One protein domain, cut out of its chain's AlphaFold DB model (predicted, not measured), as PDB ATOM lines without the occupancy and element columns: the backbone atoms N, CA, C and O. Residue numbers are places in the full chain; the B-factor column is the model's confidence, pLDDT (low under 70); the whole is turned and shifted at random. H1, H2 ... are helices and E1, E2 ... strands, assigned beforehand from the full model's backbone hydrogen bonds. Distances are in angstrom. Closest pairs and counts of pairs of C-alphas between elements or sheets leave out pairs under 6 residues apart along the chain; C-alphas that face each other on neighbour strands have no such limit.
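This is residues 6 to 103 and 113 to 130 of the 135 residues of an uncharacterized protein of Mesorhizobium sp. M1D.F.Ca.ET.234.01.1.1 (UniProt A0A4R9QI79). A twisted sheet of four strands is covered on one face by the crossing helices H1 and H3, and no named helix covers its other face; H2 and H4 reach the sheet only by one end each. The long link from H2 to H3 loops out to one end of the longest axis, with H4 at the other. The printed part has 116 residues, with H1 H2 H3 E1 E2 E3 E4 H4 along the chain; the sheet, order E3 E2 E1 E4, is antiparallel, and the class is mixed. It is compact, radius of gyration of the C-alphas 14.0 A, spanning 44 by 35 by 25 A.

E1, residues 73 to 79, E2, residues 84 to 89, and E3, residues 93 to 97, form a meander, each strand the antiparallel neighbour of the one before. Within hydrogen-bond range are N 77 and O 86, 2.8 A, in the hairpin E1 and E2, and N 87 and O 94, 2.8 A, in the hairpin E2 and E3. E4, residues 114 to 118, is antiparallel to E1, with N 78 and O 115 at 2.9 A. H3, residues 57 to 66, lies over E2 and E1, height 10.1 A. On the same face, H1, residues 7 to 18, touches H3 with residues 7 to 12 alone, closest C-alphas Ala 11 and His 62, 5.7 A, at a steep tilt of 59 degrees. H2, residues 26 to 34, touches H1, closest C-alphas Thr 30 and Ala 16, 5.2 A. H4, residues 119 to 130, touches H3, closest C-alphas Ala 126 and Val 65, 5.9 A. H2 and H4 only graze the sheet. Every helix has each O i to N i+4 pair within hydrogen-bond range.

H1 runs 16.4 A from C-alpha 7 at (168.276, 199.384, 123.747); E1 measures 16.9 A, E2 16.0 A. H4 runs 16.2 A to C-alpha 130 at (160.856, 197.498, 123.040).

The farthest C-alphas, Pro 47 and His 128, are 43.7 A apart. Residues 104 to 112 are cut out, leaving 18.4 A between C-alphas 103 and 113. The link H2 to H3 is long; residues 102 to 103 have pLDDT under 70.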
ATOM      1  N   PHE A   6     169.022 194.766 122.111       90.44
ATOM      2  CA  PHE A   6     168.684 195.572 123.285       90.44
ATOM      3  C   PHE A   6     168.719 197.077 122.962       90.44
ATOM      4  O   PHE A   6     169.151 197.507 121.889       90.44
ATOM      5  N   GLN A   7     168.294 197.921 123.904       90.44
ATOM      6  CA  GLN A   7     168.276 199.384 123.747       90.44
ATOM      7  C   GLN A   7     169.674 199.954 123.459       90.44
ATOM      8  O   GLN A   7     169.822 200.860 122.636       90.44
ATOM      9  N   ALA A   8     170.707 199.389 124.092       92.62
ATOM     10  CA  ALA A   8     172.108 199.708 123.823       92.62
ATOM     11  C   ALA A   8     172.505 199.405 122.371       92.62
ATOM     12  O   ALA A   8     173.110 200.250 121.708       92.62
ATOM     13  N   ASP A   9     172.104 198.245 121.847       93.94
ATOM     14  CA  ASP A   9     172.373 197.864 120.461       93.94
ATOM     15  C   ASP A   9     171.640 198.784 119.484       93.94
ATOM     16  O   ASP A   9     172.199 199.174 118.460       93.94
ATOM     17  N   PHE A  10     170.415 199.199 119.818       94.62
ATOM     18  CA  PHE A  10     169.668 200.168 119.021       94.62
ATOM     19  C   PHE A  10     170.343 201.546 118.987       94.62
ATOM     20  O   PHE A  10     170.430 202.151 117.918       94.62
ATOM     21  N   ALA A  11     170.878 202.029 120.113       95.50
ATOM     22  CA  ALA A  11     171.639 203.280 120.150       95.50
ATOM     23  C   ALA A  11     172.893 203.208 119.257       95.50
ATOM     24  O   ALA A  11     173.150 204.121 118.467       95.50
ATOM     25  N   LEU A  12     173.642 202.103 119.322       96.19
ATOM     26  CA  LEU A  12     174.807 201.879 118.459       96.19
ATOM     27  C   LEU A  12     174.411 201.760 116.984       96.19
ATOM     28  O   LEU A  12     175.065 202.350 116.123       96.19
ATOM     29  N   LEU A  13     173.318 201.058 116.681       94.94
ATOM     30  CA  LEU A  13     172.793 200.937 115.324       94.94
ATOM     31  C   LEU A  13     172.382 202.299 114.753       94.94
ATOM     32  O   LEU A  13     172.652 202.583 113.588       94.94
ATOM     33  N   LEU A  14     171.773 203.164 115.567       95.31
ATOM     34  CA  LEU A  14     171.389 204.510 115.154       95.31
ATOM     35  C   LEU A  14     172.616 205.349 114.777       95.31
ATOM     36  O   LEU A  14     172.612 205.987 113.723       95.31
ATOM     37  N   LEU A  15     173.685 205.297 115.580       96.19
ATOM     38  CA  LEU A  15     174.960 205.942 115.248       96.19
ATOM     39  C   LEU A  15     175.568 205.364 113.964       96.19
ATOM     40  O   LEU A  15     175.991 206.125 113.094       96.19
ATOM     41  N   ALA A  16     175.563 204.040 113.811       95.62
ATOM     42  CA  ALA A  16     176.083 203.357 112.630       95.62
ATOM     43  C   ALA A  16     175.377 203.820 111.348       95.62
ATOM     44  O   ALA A  16     176.037 204.220 110.388       95.62
ATOM     45  N   VAL A  17     174.042 203.826 111.349       94.94
ATOM     46  CA  VAL A  17     173.226 204.241 110.199       94.94
ATOM     47  C   VAL A  17     173.412 205.727 109.901       94.94
ATOM     48  O   VAL A  17     173.639 206.098 108.750       94.94
ATOM     49  N   ALA A  18     173.367 206.581 110.927       95.19
ATOM     50  CA  ALA A  18     173.480 208.028 110.763       95.19
ATOM     51  C   ALA A  18     174.893 208.487 110.360       95.19
ATOM     52  O   ALA A  18     175.042 209.559 109.776       95.19
ATOM     53  N   SER A  19     175.925 207.682 110.640       94.25
ATOM     54  CA  SER A  19     177.314 207.993 110.278       94.25
ATOM     55  C   SER A  19     177.585 207.986 108.771       94.25
ATOM     56  O   SER A  19     178.596 208.534 108.332       94.25
ATOM     57  N   GLY A  20     176.741 207.310 107.978       91.62
ATOM     58  CA  GLY A  20     176.966 207.116 106.542       91.62
ATOM     59  C   GLY A  20     178.243 206.329 106.200       91.62
ATOM     60  O   GLY A  20     178.671 206.318 105.042       91.62
ATOM     61  N   ALA A  21     178.879 205.683 107.185       92.50
ATOM     62  CA  ALA A  21     180.132 204.964 107.002       92.50
ATOM     63  C   ALA A  21     179.946 203.679 106.166       92.50
ATOM     64  O   ALA A  21     178.936 202.983 106.296       92.50
ATOM     65  N   PRO A  22     180.926 203.304 105.321       93.94
ATOM     66  CA  PRO A  22     180.858 202.050 104.579       93.94
ATOM     67  C   PRO A  22     180.959 200.847 105.527       93.94
ATOM     68  O   PRO A  22     181.685 200.893 106.518       93.94
ATOM     69  N   LEU A  23     180.321 199.723 105.167       93.75
ATOM     70  CA  LEU A  23     180.251 198.508 106.003       93.75
ATOM     71  C   LEU A  23     181.610 198.026 106.538       93.75
ATOM     72  O   LEU A  23     181.695 197.563 107.667       93.75
ATOM     73  N   ARG A  24     182.686 198.179 105.758       95.00
ATOM     74  CA  ARG A  24     184.048 197.783 106.163       95.00
ATOM     75  C   ARG A  24     184.615 198.562 107.357       95.00
ATOM     76  O   ARG A  24     185.589 198.110 107.935       95.00
ATOM     77  N   SER A  25     184.071 199.740 107.665       94.44
ATOM     78  CA  SER A  25     184.567 200.634 108.723       94.44
ATOM     79  C   SER A  25     183.463 201.120 109.661       94.44
ATOM     80  O   SER A  25     183.723 201.959 110.519       94.44
ATOM     81  N   VAL A  26     182.222 200.654 109.487       95.00
ATOM     82  CA  VAL A  26     181.077 201.151 110.260       95.00
ATOM     83  C   VAL A  26     181.230 200.846 111.748       95.00
ATOM     84  O   VAL A  26     180.895 201.693 112.566       95.00
ATOM     85  N   ALA A  27     181.804 199.693 112.103       95.31
ATOM     86  CA  ALA A  27     182.056 199.327 113.494       95.31
ATOM     87  C   ALA A  27     183.018 200.320 114.172       95.31
ATOM     88  O   ALA A  27     182.673 200.896 115.202       95.31
ATOM     89  N   ASP A  28     184.166 200.597 113.548       95.06
ATOM     90  CA  ASP A  28     185.164 201.536 114.079       95.06
ATOM     91  C   ASP A  28     184.611 202.963 114.167       95.06
ATOM     92  O   ASP A  28     184.794 203.653 115.168       95.06
ATOM     93  N   VAL A  29     183.890 203.413 113.134       94.62
ATOM     94  CA  VAL A  29     183.267 204.746 113.129       94.62
ATOM     95  C   VAL A  29     182.207 204.857 114.222       94.62
ATOM     96  O   VAL A  29     182.170 205.860 114.932       94.62
ATOM     97  N   THR A  30     181.390 203.823 114.408       96.31
ATOM     98  CA  THR A  30     180.371 203.787 115.465       96.31
ATOM     99  C   THR A  30     181.013 203.829 116.844       96.31
ATOM    100  O   THR A  30     180.585 204.620 117.677       96.31
ATOM    101  N   ALA A  31     182.075 203.053 117.080       95.38
ATOM    102  CA  ALA A  31     182.814 203.072 118.341       95.38
ATOM    103  C   ALA A  31     183.448 204.449 118.621       95.38
ATOM    104  O   ALA A  31     183.407 204.947 119.750       95.38
ATOM    105  N   ASN A  32     183.978 205.108 117.589       93.62
ATOM    106  CA  ASN A  32     184.521 206.461 117.703       93.62
ATOM    107  C   ASN A  32     183.433 207.490 118.038       93.62
ATOM    108  O   ASN A  32     183.623 208.307 118.934       93.62
ATOM    109  N   LEU A  33     182.277 207.436 117.370       95.00
ATOM    110  CA  LEU A  33     181.143 208.315 117.670       95.00
ATOM    111  C   LEU A  33     180.598 208.061 119.080       95.00
ATOM    112  O   LEU A  33     180.402 209.006 119.836       95.00
ATOM    113  N   ALA A  34     180.416 206.795 119.456       95.69
ATOM    114  CA  ALA A  34     179.926 206.379 120.767       95.69
ATOM    115  C   ALA A  34     180.823 206.881 121.910       95.69
ATOM    116  O   ALA A  34     180.316 207.310 122.943       95.69
ATOM    117  N   SER A  35     182.144 206.873 121.707       94.31
ATOM    118  CA  SER A  35     183.142 207.283 122.703       94.31
ATOM    119  C   SER A  35     183.443 208.786 122.740       94.31
ATOM    120  O   SER A  35     184.220 209.220 123.596       94.31
ATOM    121  N   CYS A  36     182.831 209.584 121.858       92.81
ATOM    122  CA  CYS A  36     182.965 211.038 121.885       92.81
ATOM    123  C   CYS A  36     182.517 211.605 123.239       92.81
ATOM    124  O   CYS A  36     181.607 211.079 123.882       92.81
ATOM    125  N   VAL A  37     183.156 212.693 123.659       92.25
ATOM    126  CA  VAL A  37     182.958 213.362 124.952       92.25
ATOM    127  C   VAL A  37     182.542 214.821 124.740       92.25
ATOM    128  O   VAL A  37     182.853 215.381 123.682       92.25
ATOM    129  N   PRO A  38     181.857 215.452 125.713       90.12
ATOM    130  CA  PRO A  38     181.433 216.844 125.616       90.12
ATOM    131  C   PRO A  38     182.605 217.765 125.280       90.12
ATOM    132  O   PRO A  38     183.650 217.708 125.930       90.12
ATOM    133  N   ASP A  39     182.436 218.564 124.230       86.38
ATOM    134  CA  ASP A  39     183.394 219.539 123.701       86.38
ATOM    135  C   ASP A  39     184.815 218.990 123.456       86.38
ATOM    136  O   ASP A  39     185.781 219.748 123.393       86.38
ATOM    137  N   GLY A  40     184.959 217.664 123.322       83.12
ATOM    138  CA  GLY A  40     186.261 217.010 123.178       83.12
ATOM    139  C   GLY A  40     187.131 217.063 124.441       83.12
ATOM    140  O   GLY A  40     188.321 216.764 124.366       83.12
ATOM    141  N   VAL A  41     186.579 217.422 125.605       83.06
ATOM    142  CA  VAL A  41     187.342 217.563 126.853       83.06
ATOM    143  C   VAL A  41     187.852 216.203 127.332       83.06
ATOM    144  O   VAL A  41     187.075 215.321 127.704       83.06
ATOM    145  N   ASP A  42     189.175 216.035 127.376       81.75
ATOM    146  CA  ASP A  42     189.781 214.837 127.953       81.75
ATOM    147  C   ASP A  42     189.839 214.938 129.480       81.75
ATOM    148  O   ASP A  42     190.738 215.527 130.080       81.75
ATOM    149  N   VAL A  43     188.860 214.321 130.133       80.31
ATOM    150  CA  VAL A  43     188.790 214.270 131.596       80.31
ATOM    151  C   VAL A  43     189.923 213.447 132.223       80.31
ATOM    152  O   VAL A  43     190.201 213.610 133.409       80.31
ATOM    153  N   ASN A  44     190.620 212.588 131.464       79.94
ATOM    154  CA  ASN A  44     191.704 211.762 132.009       79.94
ATOM    155  C   ASN A  44     192.960 212.568 132.338       79.94
ATOM    156  O   ASN A  44     193.731 212.149 133.203       79.94
ATOM    157  N   VAL A  45     193.146 213.719 131.689       82.94
ATOM    158  CA  VAL A  45     194.254 214.638 131.979       82.94
ATOM    159  C   VAL A  45     193.902 215.663 133.060       82.94
ATOM    160  O   VAL A  45     194.768 216.418 133.497       82.94
ATOM    161  N   MET A  46     192.647 215.690 133.529       80.12
ATOM    162  CA  MET A  46     192.218 216.596 134.594       80.12
ATOM    163  C   MET A  46     192.649 216.073 135.976       80.12
ATOM    164  O   MET A  46     192.569 214.859 136.220       80.12
ATOM    165  N   PRO A  47     193.048 216.961 136.910       82.88
ATOM    166  CA  PRO A  47     193.307 216.594 138.301       82.88
ATOM    167  C   PRO A  47     192.092 215.908 138.938       82.88
ATOM    168  O   PRO A  47     190.961 216.336 138.712       82.88
ATOM    169  N   GLU A  48     192.314 214.880 139.762       81.06
ATOM    170  CA  GLU A  48     191.235 214.043 140.318       81.06
ATOM    171  C   GLU A  48     190.154 214.849 141.052       81.06
ATOM    172  O   GLU A  48     188.970 214.589 140.867       81.06
ATOM    173  N   GLY A  49     190.535 215.888 141.803       79.94
ATOM    174  CA  GLY A  49     189.590 216.739 142.540       79.94
ATOM    175  C   GLY A  49     188.687 217.631 141.673       79.94
ATOM    176  O   GLY A  49     187.746 218.219 142.194       79.94
ATOM    177  N   MET A  50     188.964 217.749 140.370       73.31
ATOM    178  CA  MET A  50     188.182 218.543 139.411       73.31
ATOM    179  C   MET A  50     187.626 217.701 138.258       73.31
ATOM    180  O   MET A  50     187.052 218.254 137.323       73.31
ATOM    181  N   ARG A  51     187.812 216.376 138.289       75.69
ATOM    182  CA  ARG A  51     187.414 215.480 137.205       75.69
ATOM    183  C   ARG A  51     185.902 215.224 137.270       75.69
ATOM    184  O   ARG A  51     185.457 214.539 138.191       75.69
ATOM    185  N   PRO A  52     185.097 215.730 136.319       73.56
ATOM    186  CA  PRO A  52     183.688 215.372 136.267       73.56
ATOM    187  C   PRO A  52     183.532 213.896 135.875       73.56
ATOM    188  O   PRO A  52     184.428 213.298 135.271       73.56
ATOM    189  N   ALA A  53     182.375 213.310 136.190       74.44
ATOM    190  CA  ALA A  53     182.031 211.984 135.691       74.44
ATOM    191  C   ALA A  53     182.097 211.983 134.155       74.44
ATOM    192  O   ALA A  53     181.510 212.847 133.497       74.44
ATOM    193  N   LYS A  54     182.836 211.027 133.582       75.81
ATOM    194  CA  LYS A  54     182.947 210.890 132.130       75.81
ATOM    195  C   LYS A  54     181.578 210.488 131.583       75.81
ATOM    196  O   LYS A  54     181.103 209.405 131.896       75.81
ATOM    197  N   ARG A  55     180.977 211.350 130.765       87.44
ATOM    198  CA  ARG A  55     179.766 211.040 130.001       87.44
ATOM    199  C   ARG A  55     180.112 211.037 128.524       87.44
ATOM    200  O   ARG A  55     180.764 211.961 128.046       87.44
ATOM    201  N   THR A  56     179.710 209.995 127.826       93.69
ATOM    202  CA  THR A  56     179.956 209.808 126.398       93.69
ATOM    203  C   THR A  56     178.704 210.111 125.582       93.69
ATOM    204  O   THR A  56     177.602 210.235 126.124       93.69
ATOM    205  N   ALA A  57     178.864 210.232 124.264       94.12
ATOM    206  CA  ALA A  57     177.729 210.357 123.356       94.12
ATOM    207  C   ALA A  57     176.815 209.122 123.433       94.12
ATOM    208  O   ALA A  57     175.595 209.262 123.355       94.12
ATOM    209  N   PHE A  58     177.392 207.929 123.633       95.62
ATOM    210  CA  PHE A  58     176.622 206.709 123.860       95.62
ATOM    211  C   PHE A  58     175.741 206.817 125.102       95.62
ATOM    212  O   PHE A  58     174.552 206.545 124.993       95.62
ATOM    213  N   ASP A  59     176.279 207.273 126.237       94.06
ATOM    214  CA  ASP A  59     175.504 207.371 127.482       94.06
ATOM    215  C   ASP A  59     174.277 208.275 127.298       94.06
ATOM    216  O   ASP A  59     173.161 207.912 127.659       94.06
ATOM    217  N   LEU A  60     174.458 209.438 126.660       93.62
ATOM    218  CA  LEU A  60     173.361 210.382 126.440       93.62
ATOM    219  C   LEU A  60     172.320 209.861 125.433       93.62
ATOM    220  O   LEU A  60     171.122 210.087 125.610       93.62
ATOM    221  N   LEU A  61     172.758 209.162 124.381       95.06
ATOM    222  CA  LEU A  61     171.855 208.558 123.402       95.06
ATOM    223  C   LEU A  61     171.108 207.352 123.985       95.06
ATOM    224  O   LEU A  61     169.912 207.205 123.745       95.06
ATOM    225  N   HIS A  62     171.789 206.514 124.761       94.44
ATOM    226  CA  HIS A  62     171.191 205.380 125.455       94.44
ATOM    227  C   HIS A  62     170.117 205.848 126.442       94.44
ATOM    228  O   HIS A  62     169.003 205.330 126.415       94.44
ATOM    229  N   ASP A  63     170.399 206.887 127.234       92.38
ATOM    230  CA  ASP A  63     169.416 207.489 128.140       92.38
ATOM    231  C   ASP A  63     168.194 208.031 127.384       92.38
ATOM    232  O   ASP A  63     167.062 207.874 127.838       92.38
ATOM    233  N   LEU A  64     168.398 208.632 126.204       93.81
ATOM    234  CA  LEU A  64     167.303 209.086 125.344       93.81
ATOM    235  C   LEU A  64     166.450 207.918 124.825       93.81
ATOM    236  O   LEU A  64     165.231 208.051 124.747       93.81
ATOM    237  N   VAL A  65     167.066 206.793 124.462       94.06
ATOM    238  CA  VAL A  65     166.348 205.588 124.016       94.06
ATOM    239  C   VAL A  65     165.576 204.954 125.174       94.06
ATOM    240  O   VAL A  65     164.428 204.552 124.995       94.06
ATOM    241  N   TRP A  66     166.194 204.872 126.352       92.00
ATOM    242  CA  TRP A  66     165.632 204.222 127.534       92.00
ATOM    243  C   TRP A  66     164.539 205.055 128.215       92.00
ATOM    244  O   TRP A  66     163.543 204.520 128.695       92.00
ATOM    245  N   SER A  67     164.712 206.374 128.296       90.38
ATOM    246  CA  SER A  67     163.811 207.283 129.017       90.38
ATOM    247  C   SER A  67     163.548 208.577 128.236       90.38
ATOM    248  O   SER A  67     163.873 209.679 128.704       90.38
ATOM    249  N   PRO A  68     162.915 208.473 127.050       87.94
ATOM    250  CA  PRO A  68     162.717 209.606 126.151       87.94
ATOM    251  C   PRO A  68     161.904 210.747 126.774       87.94
ATOM    252  O   PRO A  68     162.223 211.911 126.544       87.94
ATOM    253  N   ASP A  69     160.910 210.437 127.612       86.31
ATOM    254  CA  ASP A  69     160.009 211.436 128.210       86.31
ATOM    255  C   ASP A  69     160.716 212.378 129.200       86.31
ATOM    256  O   ASP A  69     160.287 213.514 129.410       86.31
ATOM    257  N   THR A  70     161.818 211.919 129.799       88.38
ATOM    258  CA  THR A  70     162.624 212.709 130.746       88.38
ATOM    259  C   THR A  70     163.790 213.439 130.087       88.38
ATOM    260  O   THR A  70     164.428 214.279 130.723       88.38
ATOM    261  N   SER A  71     164.088 213.132 128.823       89.12
ATOM    262  CA  SER A  71     165.261 213.673 128.148       89.12
ATOM    263  C   SER A  71     165.053 215.143 127.755       89.12
ATOM    264  O   SER A  71     164.021 215.495 127.175       89.12
ATOM    265  N   PRO A  72     166.034 216.032 128.006       91.06
ATOM    266  CA  PRO A  72     165.991 217.406 127.509       91.06
ATOM    267  C   PRO A  72     166.308 217.500 126.007       91.06
ATOM    268  O   PRO A  72     166.213 218.590 125.436       91.06
ATOM    269  N   VAL A  73     166.714 216.390 125.374       95.00
ATOM    270  CA  VAL A  73     167.133 216.327 123.970       95.00
ATOM    271  C   VAL A  73     165.923 216.447 123.040       95.00
ATOM    272  O   VAL A  73     164.936 215.731 123.169       95.00
ATOM    273  N   THR A  74     166.018 217.343 122.064       96.25
ATOM    274  CA  THR A  74     165.007 217.600 121.031       96.25
ATOM    275  C   THR A  74     165.398 217.003 119.679       96.25
ATOM    276  O   THR A  74     164.524 216.601 118.908       96.25
ATOM    277  N   ALA A  75     166.697 216.886 119.395       97.25
ATOM    278  CA  ALA A  75     167.228 216.219 118.209       97.25
ATOM    279  C   ALA A  75     168.667 215.738 118.429       97.25
ATOM    280  O   ALA A  75     169.416 216.319 119.214       97.25
ATOM    281  N   VAL A  76     169.056 214.705 117.687       97.50
ATOM    282  CA  VAL A  76     170.426 214.188 117.617       97.50
ATOM    283  C   VAL A  76     170.940 214.401 116.202       97.50
ATOM    284  O   VAL A  76     170.278 214.029 115.239       97.50
ATOM    285  N   GLU A  77     172.108 215.002 116.057       96.81
ATOM    286  CA  GLU A  77     172.761 215.236 114.777       96.81
ATOM    287  C   GLU A  77     174.099 214.496 114.744       96.81
ATOM    288  O   GLU A  77     174.967 214.727 115.581       96.81
ATOM    289  N   VAL A  78     174.275 213.606 113.771       96.00
ATOM    290  CA  VAL A  78     175.525 212.866 113.566       96.00
ATOM    291  C   VAL A  78     176.226 213.441 112.350       96.00
ATOM    292  O   VAL A  78     175.659 213.473 111.256       96.00
ATOM    293  N   CYS A  79     177.453 213.924 112.532       91.69
ATOM    294  CA  CYS A  79     178.247 214.413 111.420       91.69
ATOM    295  C   CYS A  79     178.940 213.249 110.707       91.69
ATOM    296  O   CYS A  79     179.587 212.408 111.319       91.69
ATOM    297  N   GLU A  80     178.826 213.223 109.387       87.06
ATOM    298  CA  GLU A  80     179.448 212.196 108.547       87.06
ATOM    299  C   GLU A  80     180.857 212.603 108.104       87.06
ATOM    300  O   GLU A  80     181.699 211.780 107.753       87.06
ATOM    301  N   SER A  81     181.117 213.912 108.063       83.31
ATOM    302  CA  SER A  81     182.401 214.461 107.611       83.31
ATOM    303  C   SER A  81     183.475 214.435 108.695       83.31
ATOM    304  O   SER A  81     184.662 214.407 108.365       83.31
ATOM    305  N   TRP A  82     183.052 214.435 109.960       83.06
ATOM    306  CA  TRP A  82     183.889 214.493 111.156       83.06
ATOM    307  C   TRP A  82     183.284 213.581 112.224       83.06
ATOM    308  O   TRP A  82     182.060 213.486 112.276       83.06
ATOM    309  N   PRO A  83     184.087 212.960 113.101       84.75
ATOM    310  CA  PRO A  83     183.556 212.244 114.253       84.75
ATOM    311  C   PRO A  83     182.941 213.254 115.233       84.75
ATOM    312  O   PRO A  83     183.635 213.830 116.061       84.75
ATOM    313  N   GLU A  84     181.650 213.537 115.093       91.38
ATOM    314  CA  GLU A  84     180.924 214.480 115.943       91.38
ATOM    315  C   GLU A  84     179.473 214.023 116.100       91.38
ATOM    316  O   GLU A  84     178.794 213.728 115.113       91.38
ATOM    317  N   VAL A  85     178.993 214.016 117.343       95.25
ATOM    318  CA  VAL A  85     177.578 213.827 117.675       95.25
ATOM    319  C   VAL A  85     177.104 215.064 118.416       95.25
ATOM    320  O   VAL A  85     177.690 215.471 119.412       95.25
ATOM    321  N   THR A  86     176.043 215.687 117.932       95.50
ATOM    322  CA  THR A  86     175.479 216.896 118.514       95.50
ATOM    323  C   THR A  86     174.090 216.596 119.060       95.50
ATOM    324  O   THR A  86     173.238 216.058 118.362       95.50
ATOM    325  N   PHE A  87     173.851 216.961 120.314       96.06
ATOM    326  CA  PHE A  87     172.552 216.851 120.960       96.06
ATOM    327  C   PHE A  87     171.958 218.245 121.083       96.06
ATOM    328  O   PHE A  87     172.469 219.109 121.801       96.06
ATOM    329  N   HIS A  88     170.867 218.470 120.364       96.25
ATOM    330  CA  HIS A  88     170.055 219.661 120.525       96.25
ATOM    331  C   HIS A  88     169.184 219.461 121.754       96.25
ATOM    332  O   HIS A  88     168.531 218.430 121.888       96.25
ATOM    333  N   THR A  89     169.173 220.436 122.648       94.38
ATOM    334  CA  THR A  89     168.346 220.451 123.854       94.38
ATOM    335  C   THR A  89     167.477 221.703 123.858       94.38
ATOM    336  O   THR A  89     167.621 222.572 122.995       94.38
ATOM    337  N   ARG A  90     166.565 221.819 124.825       89.12
ATOM    338  CA  ARG A  90     165.769 223.045 125.007       89.12
ATOM    339  C   ARG A  90     166.628 224.265 125.357       89.12
ATOM    340  O   ARG A  90     166.270 225.374 124.976       89.12
ATOM    341  N   ASP A  91     167.759 224.041 126.024       89.69
ATOM    342  CA  ASP A  91     168.613 225.099 126.578       89.69
ATOM    343  C   ASP A  91     169.799 225.454 125.669       89.69
ATOM    344  O   ASP A  91     170.520 226.420 125.916       89.69
ATOM    345  N   GLY A  92     170.012 224.686 124.600       91.81
ATOM    346  CA  GLY A  92     171.112 224.906 123.673       91.81
ATOM    347  C   GLY A  92     171.599 223.627 123.013       91.81
ATOM    348  O   GLY A  92     170.888 222.626 122.922       91.81
ATOM    349  N   VAL A  93     172.834 223.673 122.530       92.00
ATOM    350  CA  VAL A  93     173.453 222.595 121.763       92.00
ATOM    351  C   VAL A  93     174.652 222.067 122.536       92.00
ATOM    352  O   VAL A  93     175.542 222.839 122.877       92.00
ATOM    353  N   VAL A  94     174.678 220.758 122.780       91.50
ATOM    354  CA  VAL A  94     175.824 220.076 123.390       91.50
ATOM    355  C   VAL A  94     176.496 219.231 122.326       91.50
ATOM    356  O   VAL A  94     175.867 218.371 121.707       91.50
ATOM    357  N   ARG A  95     177.781 219.480 122.099       91.62
ATOM    358  CA  ARG A  95     178.548 218.818 121.055       91.62
ATOM    359  C   ARG A  95     179.497 217.804 121.668       91.62
ATOM    360  O   ARG A  95     180.196 218.104 122.626       91.62
ATOM    361  N   PHE A  96     179.538 216.612 121.094       93.50
ATOM    362  CA  PHE A  96     180.431 215.538 121.490       93.50
ATOM    363  C   PHE A  96     181.435 215.295 120.371       93.50
ATOM    364  O   PHE A  96     181.057 215.085 119.218       93.50
ATOM    365  N   GLN A  97     182.715 215.323 120.725       91.81
ATOM    366  CA  GLN A  97     183.848 215.134 119.819       91.81
ATOM    367  C   GLN A  97     184.855 214.163 120.454       91.81
ATOM    368  O   GLN A  97     184.783 213.917 121.664       91.81
ATOM    369  N   PRO A  98     185.803 213.594 119.691       89.88
ATOM    370  CA  PRO A  98     186.869 212.786 120.256       89.88
ATOM    371  C   PRO A  98     187.604 213.546 121.359       89.88
ATOM    372  O   PRO A  98     187.856 214.749 121.237       89.88
ATOM    373  N   ALA A  99     187.957 212.846 122.432       87.50
ATOM    374  CA  ALA A  99     188.730 213.434 123.518       87.50
ATOM    375  C   ALA A  99     190.056 214.015 122.989       87.50
ATOM    376  O   ALA A  99     190.725 213.401 122.159       87.50
ATOM    377  N   GLY A 100     190.415 215.211 123.454       83.62
ATOM    378  CA  GLY A 100     191.571 215.968 122.977       83.62
ATOM    379  C   GLY A 100     191.312 216.813 121.725       83.62
ATOM    380  O   GLY A 100     192.239 217.463 121.242       83.62
ATOM    381  N   THR A 101     190.084 216.843 121.194       82.94
ATOM    382  CA  THR A 101     189.742 217.740 120.078       82.94
ATOM    383  C   THR A 101     189.745 219.195 120.548       82.94
ATOM    384  O   THR A 101     189.211 219.523 121.604       82.94
ATOM    385  N   LEU A 102     190.338 220.089 119.754       69.69
ATOM    386  CA  LEU A 102     190.288 221.528 120.011       69.69
ATOM    387  C   LEU A 102     188.885 222.064 119.702       69.69
ATOM    388  O   LEU A 102     188.486 222.152 118.536       69.69
ATOM    389  N   ALA A 103     188.155 222.458 120.747       61.47
ATOM    390  CA  ALA A 103     186.836 223.064 120.622       61.47
ATOM    391  C   ALA A 103     186.874 224.281 119.674       61.47
ATOM    392  O   ALA A 103     187.660 225.211 119.848       61.47
ATOM    393  N   ARG A 113     178.692 217.567 106.271       89.00
ATOM    394  CA  ARG A 113     177.467 216.784 106.061       89.00
ATOM    395  C   ARG A 113     177.049 216.140 107.374       89.00
ATOM    396  O   ARG A 113     177.898 215.573 108.063       89.00
ATOM    397  N   ALA A 114     175.777 216.257 107.729       92.31
ATOM    398  CA  ALA A 114     175.246 215.676 108.949       92.31
ATOM    399  C   ALA A 114     173.820 215.166 108.736       92.31
ATOM    400  O   ALA A 114     173.075 215.710 107.920       92.31
ATOM    401  N   THR A 115     173.465 214.137 109.498       95.56
ATOM    402  CA  THR A 115     172.115 213.583 109.563       95.56
ATOM    403  C   THR A 115     171.488 213.989 110.890       95.56
ATOM    404  O   THR A 115     171.993 213.618 111.948       95.56
ATOM    405  N   THR A 116     170.386 214.740 110.841       96.75
ATOM    406  CA  THR A 116     169.615 215.147 112.027       96.75
ATOM    407  C   THR A 116     168.395 214.252 112.206       96.75
ATOM    408  O   THR A 116     167.585 214.098 111.295       96.75
ATOM    409  N   ILE A 117     168.242 213.700 113.404       96.81
ATOM    410  CA  ILE A 117     167.165 212.795 113.792       96.81
ATOM    411  C   ILE A 117     166.391 213.447 114.947       96.81
ATOM    412  O   ILE A 117     166.967 213.679 116.014       96.81
ATOM    413  N   PRO A 118     165.091 213.752 114.778       97.12
ATOM    414  CA  PRO A 118     164.267 214.269 115.867       97.12
ATOM    415  C   PRO A 118     164.192 213.273 117.026       97.12
ATOM    416  O   PRO A 118     163.969 212.081 116.808       97.12
ATOM    417  N   ALA A 119     164.294 213.756 118.266       95.50
ATOM    418  CA  ALA A 119     164.207 212.900 119.450       95.50
ATOM    419  C   ALA A 119     162.862 212.154 119.528       95.50
ATOM    420  O   ALA A 119     162.816 210.999 119.943       95.50
ATOM    421  N   SER A 120     161.779 212.767 119.041       95.75
ATOM    422  CA  SER A 120     160.462 212.128 118.941       95.75
ATOM    423  C   SER A 120     160.450 210.908 118.015       95.75
ATOM    424  O   SER A 120     159.754 209.938 118.301       95.75
ATOM    425  N   ALA A 121     161.234 210.923 116.933       95.94
ATOM    426  CA  ALA A 121     161.363 209.777 116.036       95.94
ATOM    427  C   ALA A 121     162.144 208.634 116.702       95.94
ATOM    428  O   ALA A 121     161.758 207.474 116.569       95.94
ATOM    429  N   ILE A 122     163.191 208.964 117.469       95.25
ATOM    430  CA  ILE A 122     163.962 207.990 118.262       95.25
ATOM    431  C   ILE A 122     163.062 207.346 119.318       95.25
ATOM    432  O   ILE A 122     162.999 206.123 119.400       95.25
ATOM    433  N   ALA A 123     162.315 208.157 120.070       93.75
ATOM    434  CA  ALA A 123     161.385 207.694 121.095       93.75
ATOM    435  C   ALA A 123     160.294 206.780 120.518       93.75
ATOM    436  O   ALA A 123     159.998 205.724 121.077       93.75
ATOM    437  N   LEU A 124     159.717 207.163 119.374       94.25
ATOM    438  CA  LEU A 124     158.710 206.363 118.686       94.25
ATOM    439  C   LEU A 124     159.285 205.007 118.250       94.25
ATOM    440  O   LEU A 124     158.678 203.974 118.522       94.25
ATOM    441  N   ALA A 125     160.465 204.999 117.626       93.44
ATOM    442  CA  ALA A 125     161.132 203.771 117.202       93.44
ATOM    443  C   ALA A 125     161.478 202.861 118.392       93.44
ATOM    444  O   ALA A 125     161.152 201.677 118.360       93.44
ATOM    445  N   ALA A 126     162.057 203.418 119.461       91.75
ATOM    446  CA  ALA A 126     162.378 202.684 120.682       91.75
ATOM    447  C   ALA A 126     161.123 202.055 121.305       91.75
ATOM    448  O   ALA A 126     161.111 200.867 121.619       91.75
ATOM    449  N   LYS A 127     160.022 202.810 121.396       90.62
ATOM    450  CA  LYS A 127     158.744 202.283 121.885       90.62
ATOM    451  C   LYS A 127     158.236 201.129 121.020       90.62
ATOM    452  O   LYS A 127     157.801 200.122 121.557       90.62
ATOM    453  N   HIS A 128     158.288 201.245 119.695       90.38
ATOM    454  CA  HIS A 128     157.831 200.165 118.814       90.38
ATOM    455  C   HIS A 128     158.703 198.907 118.881       90.38
ATOM    456  O   HIS A 128     158.175 197.812 118.719       90.38
ATOM    457  N   LEU A 129     160.007 199.059 119.119       88.94
ATOM    458  CA  LEU A 129     160.942 197.940 119.221       88.94
ATOM    459  C   LEU A 129     160.881 197.241 120.585       88.94
ATOM    460  O   LEU A 129     161.001 196.024 120.629       88.94
ATOM    461  N   PHE A 130     160.658 197.992 121.670       88.19
ATOM    462  CA  PHE A 130     160.856 197.498 123.040       88.19
ATOM    463  C   PHE A 130     159.609 197.534 123.937       88.19
ATOM    464  O   PHE A 130     159.685 197.146 125.098       88.19
TER     465      PHE A 130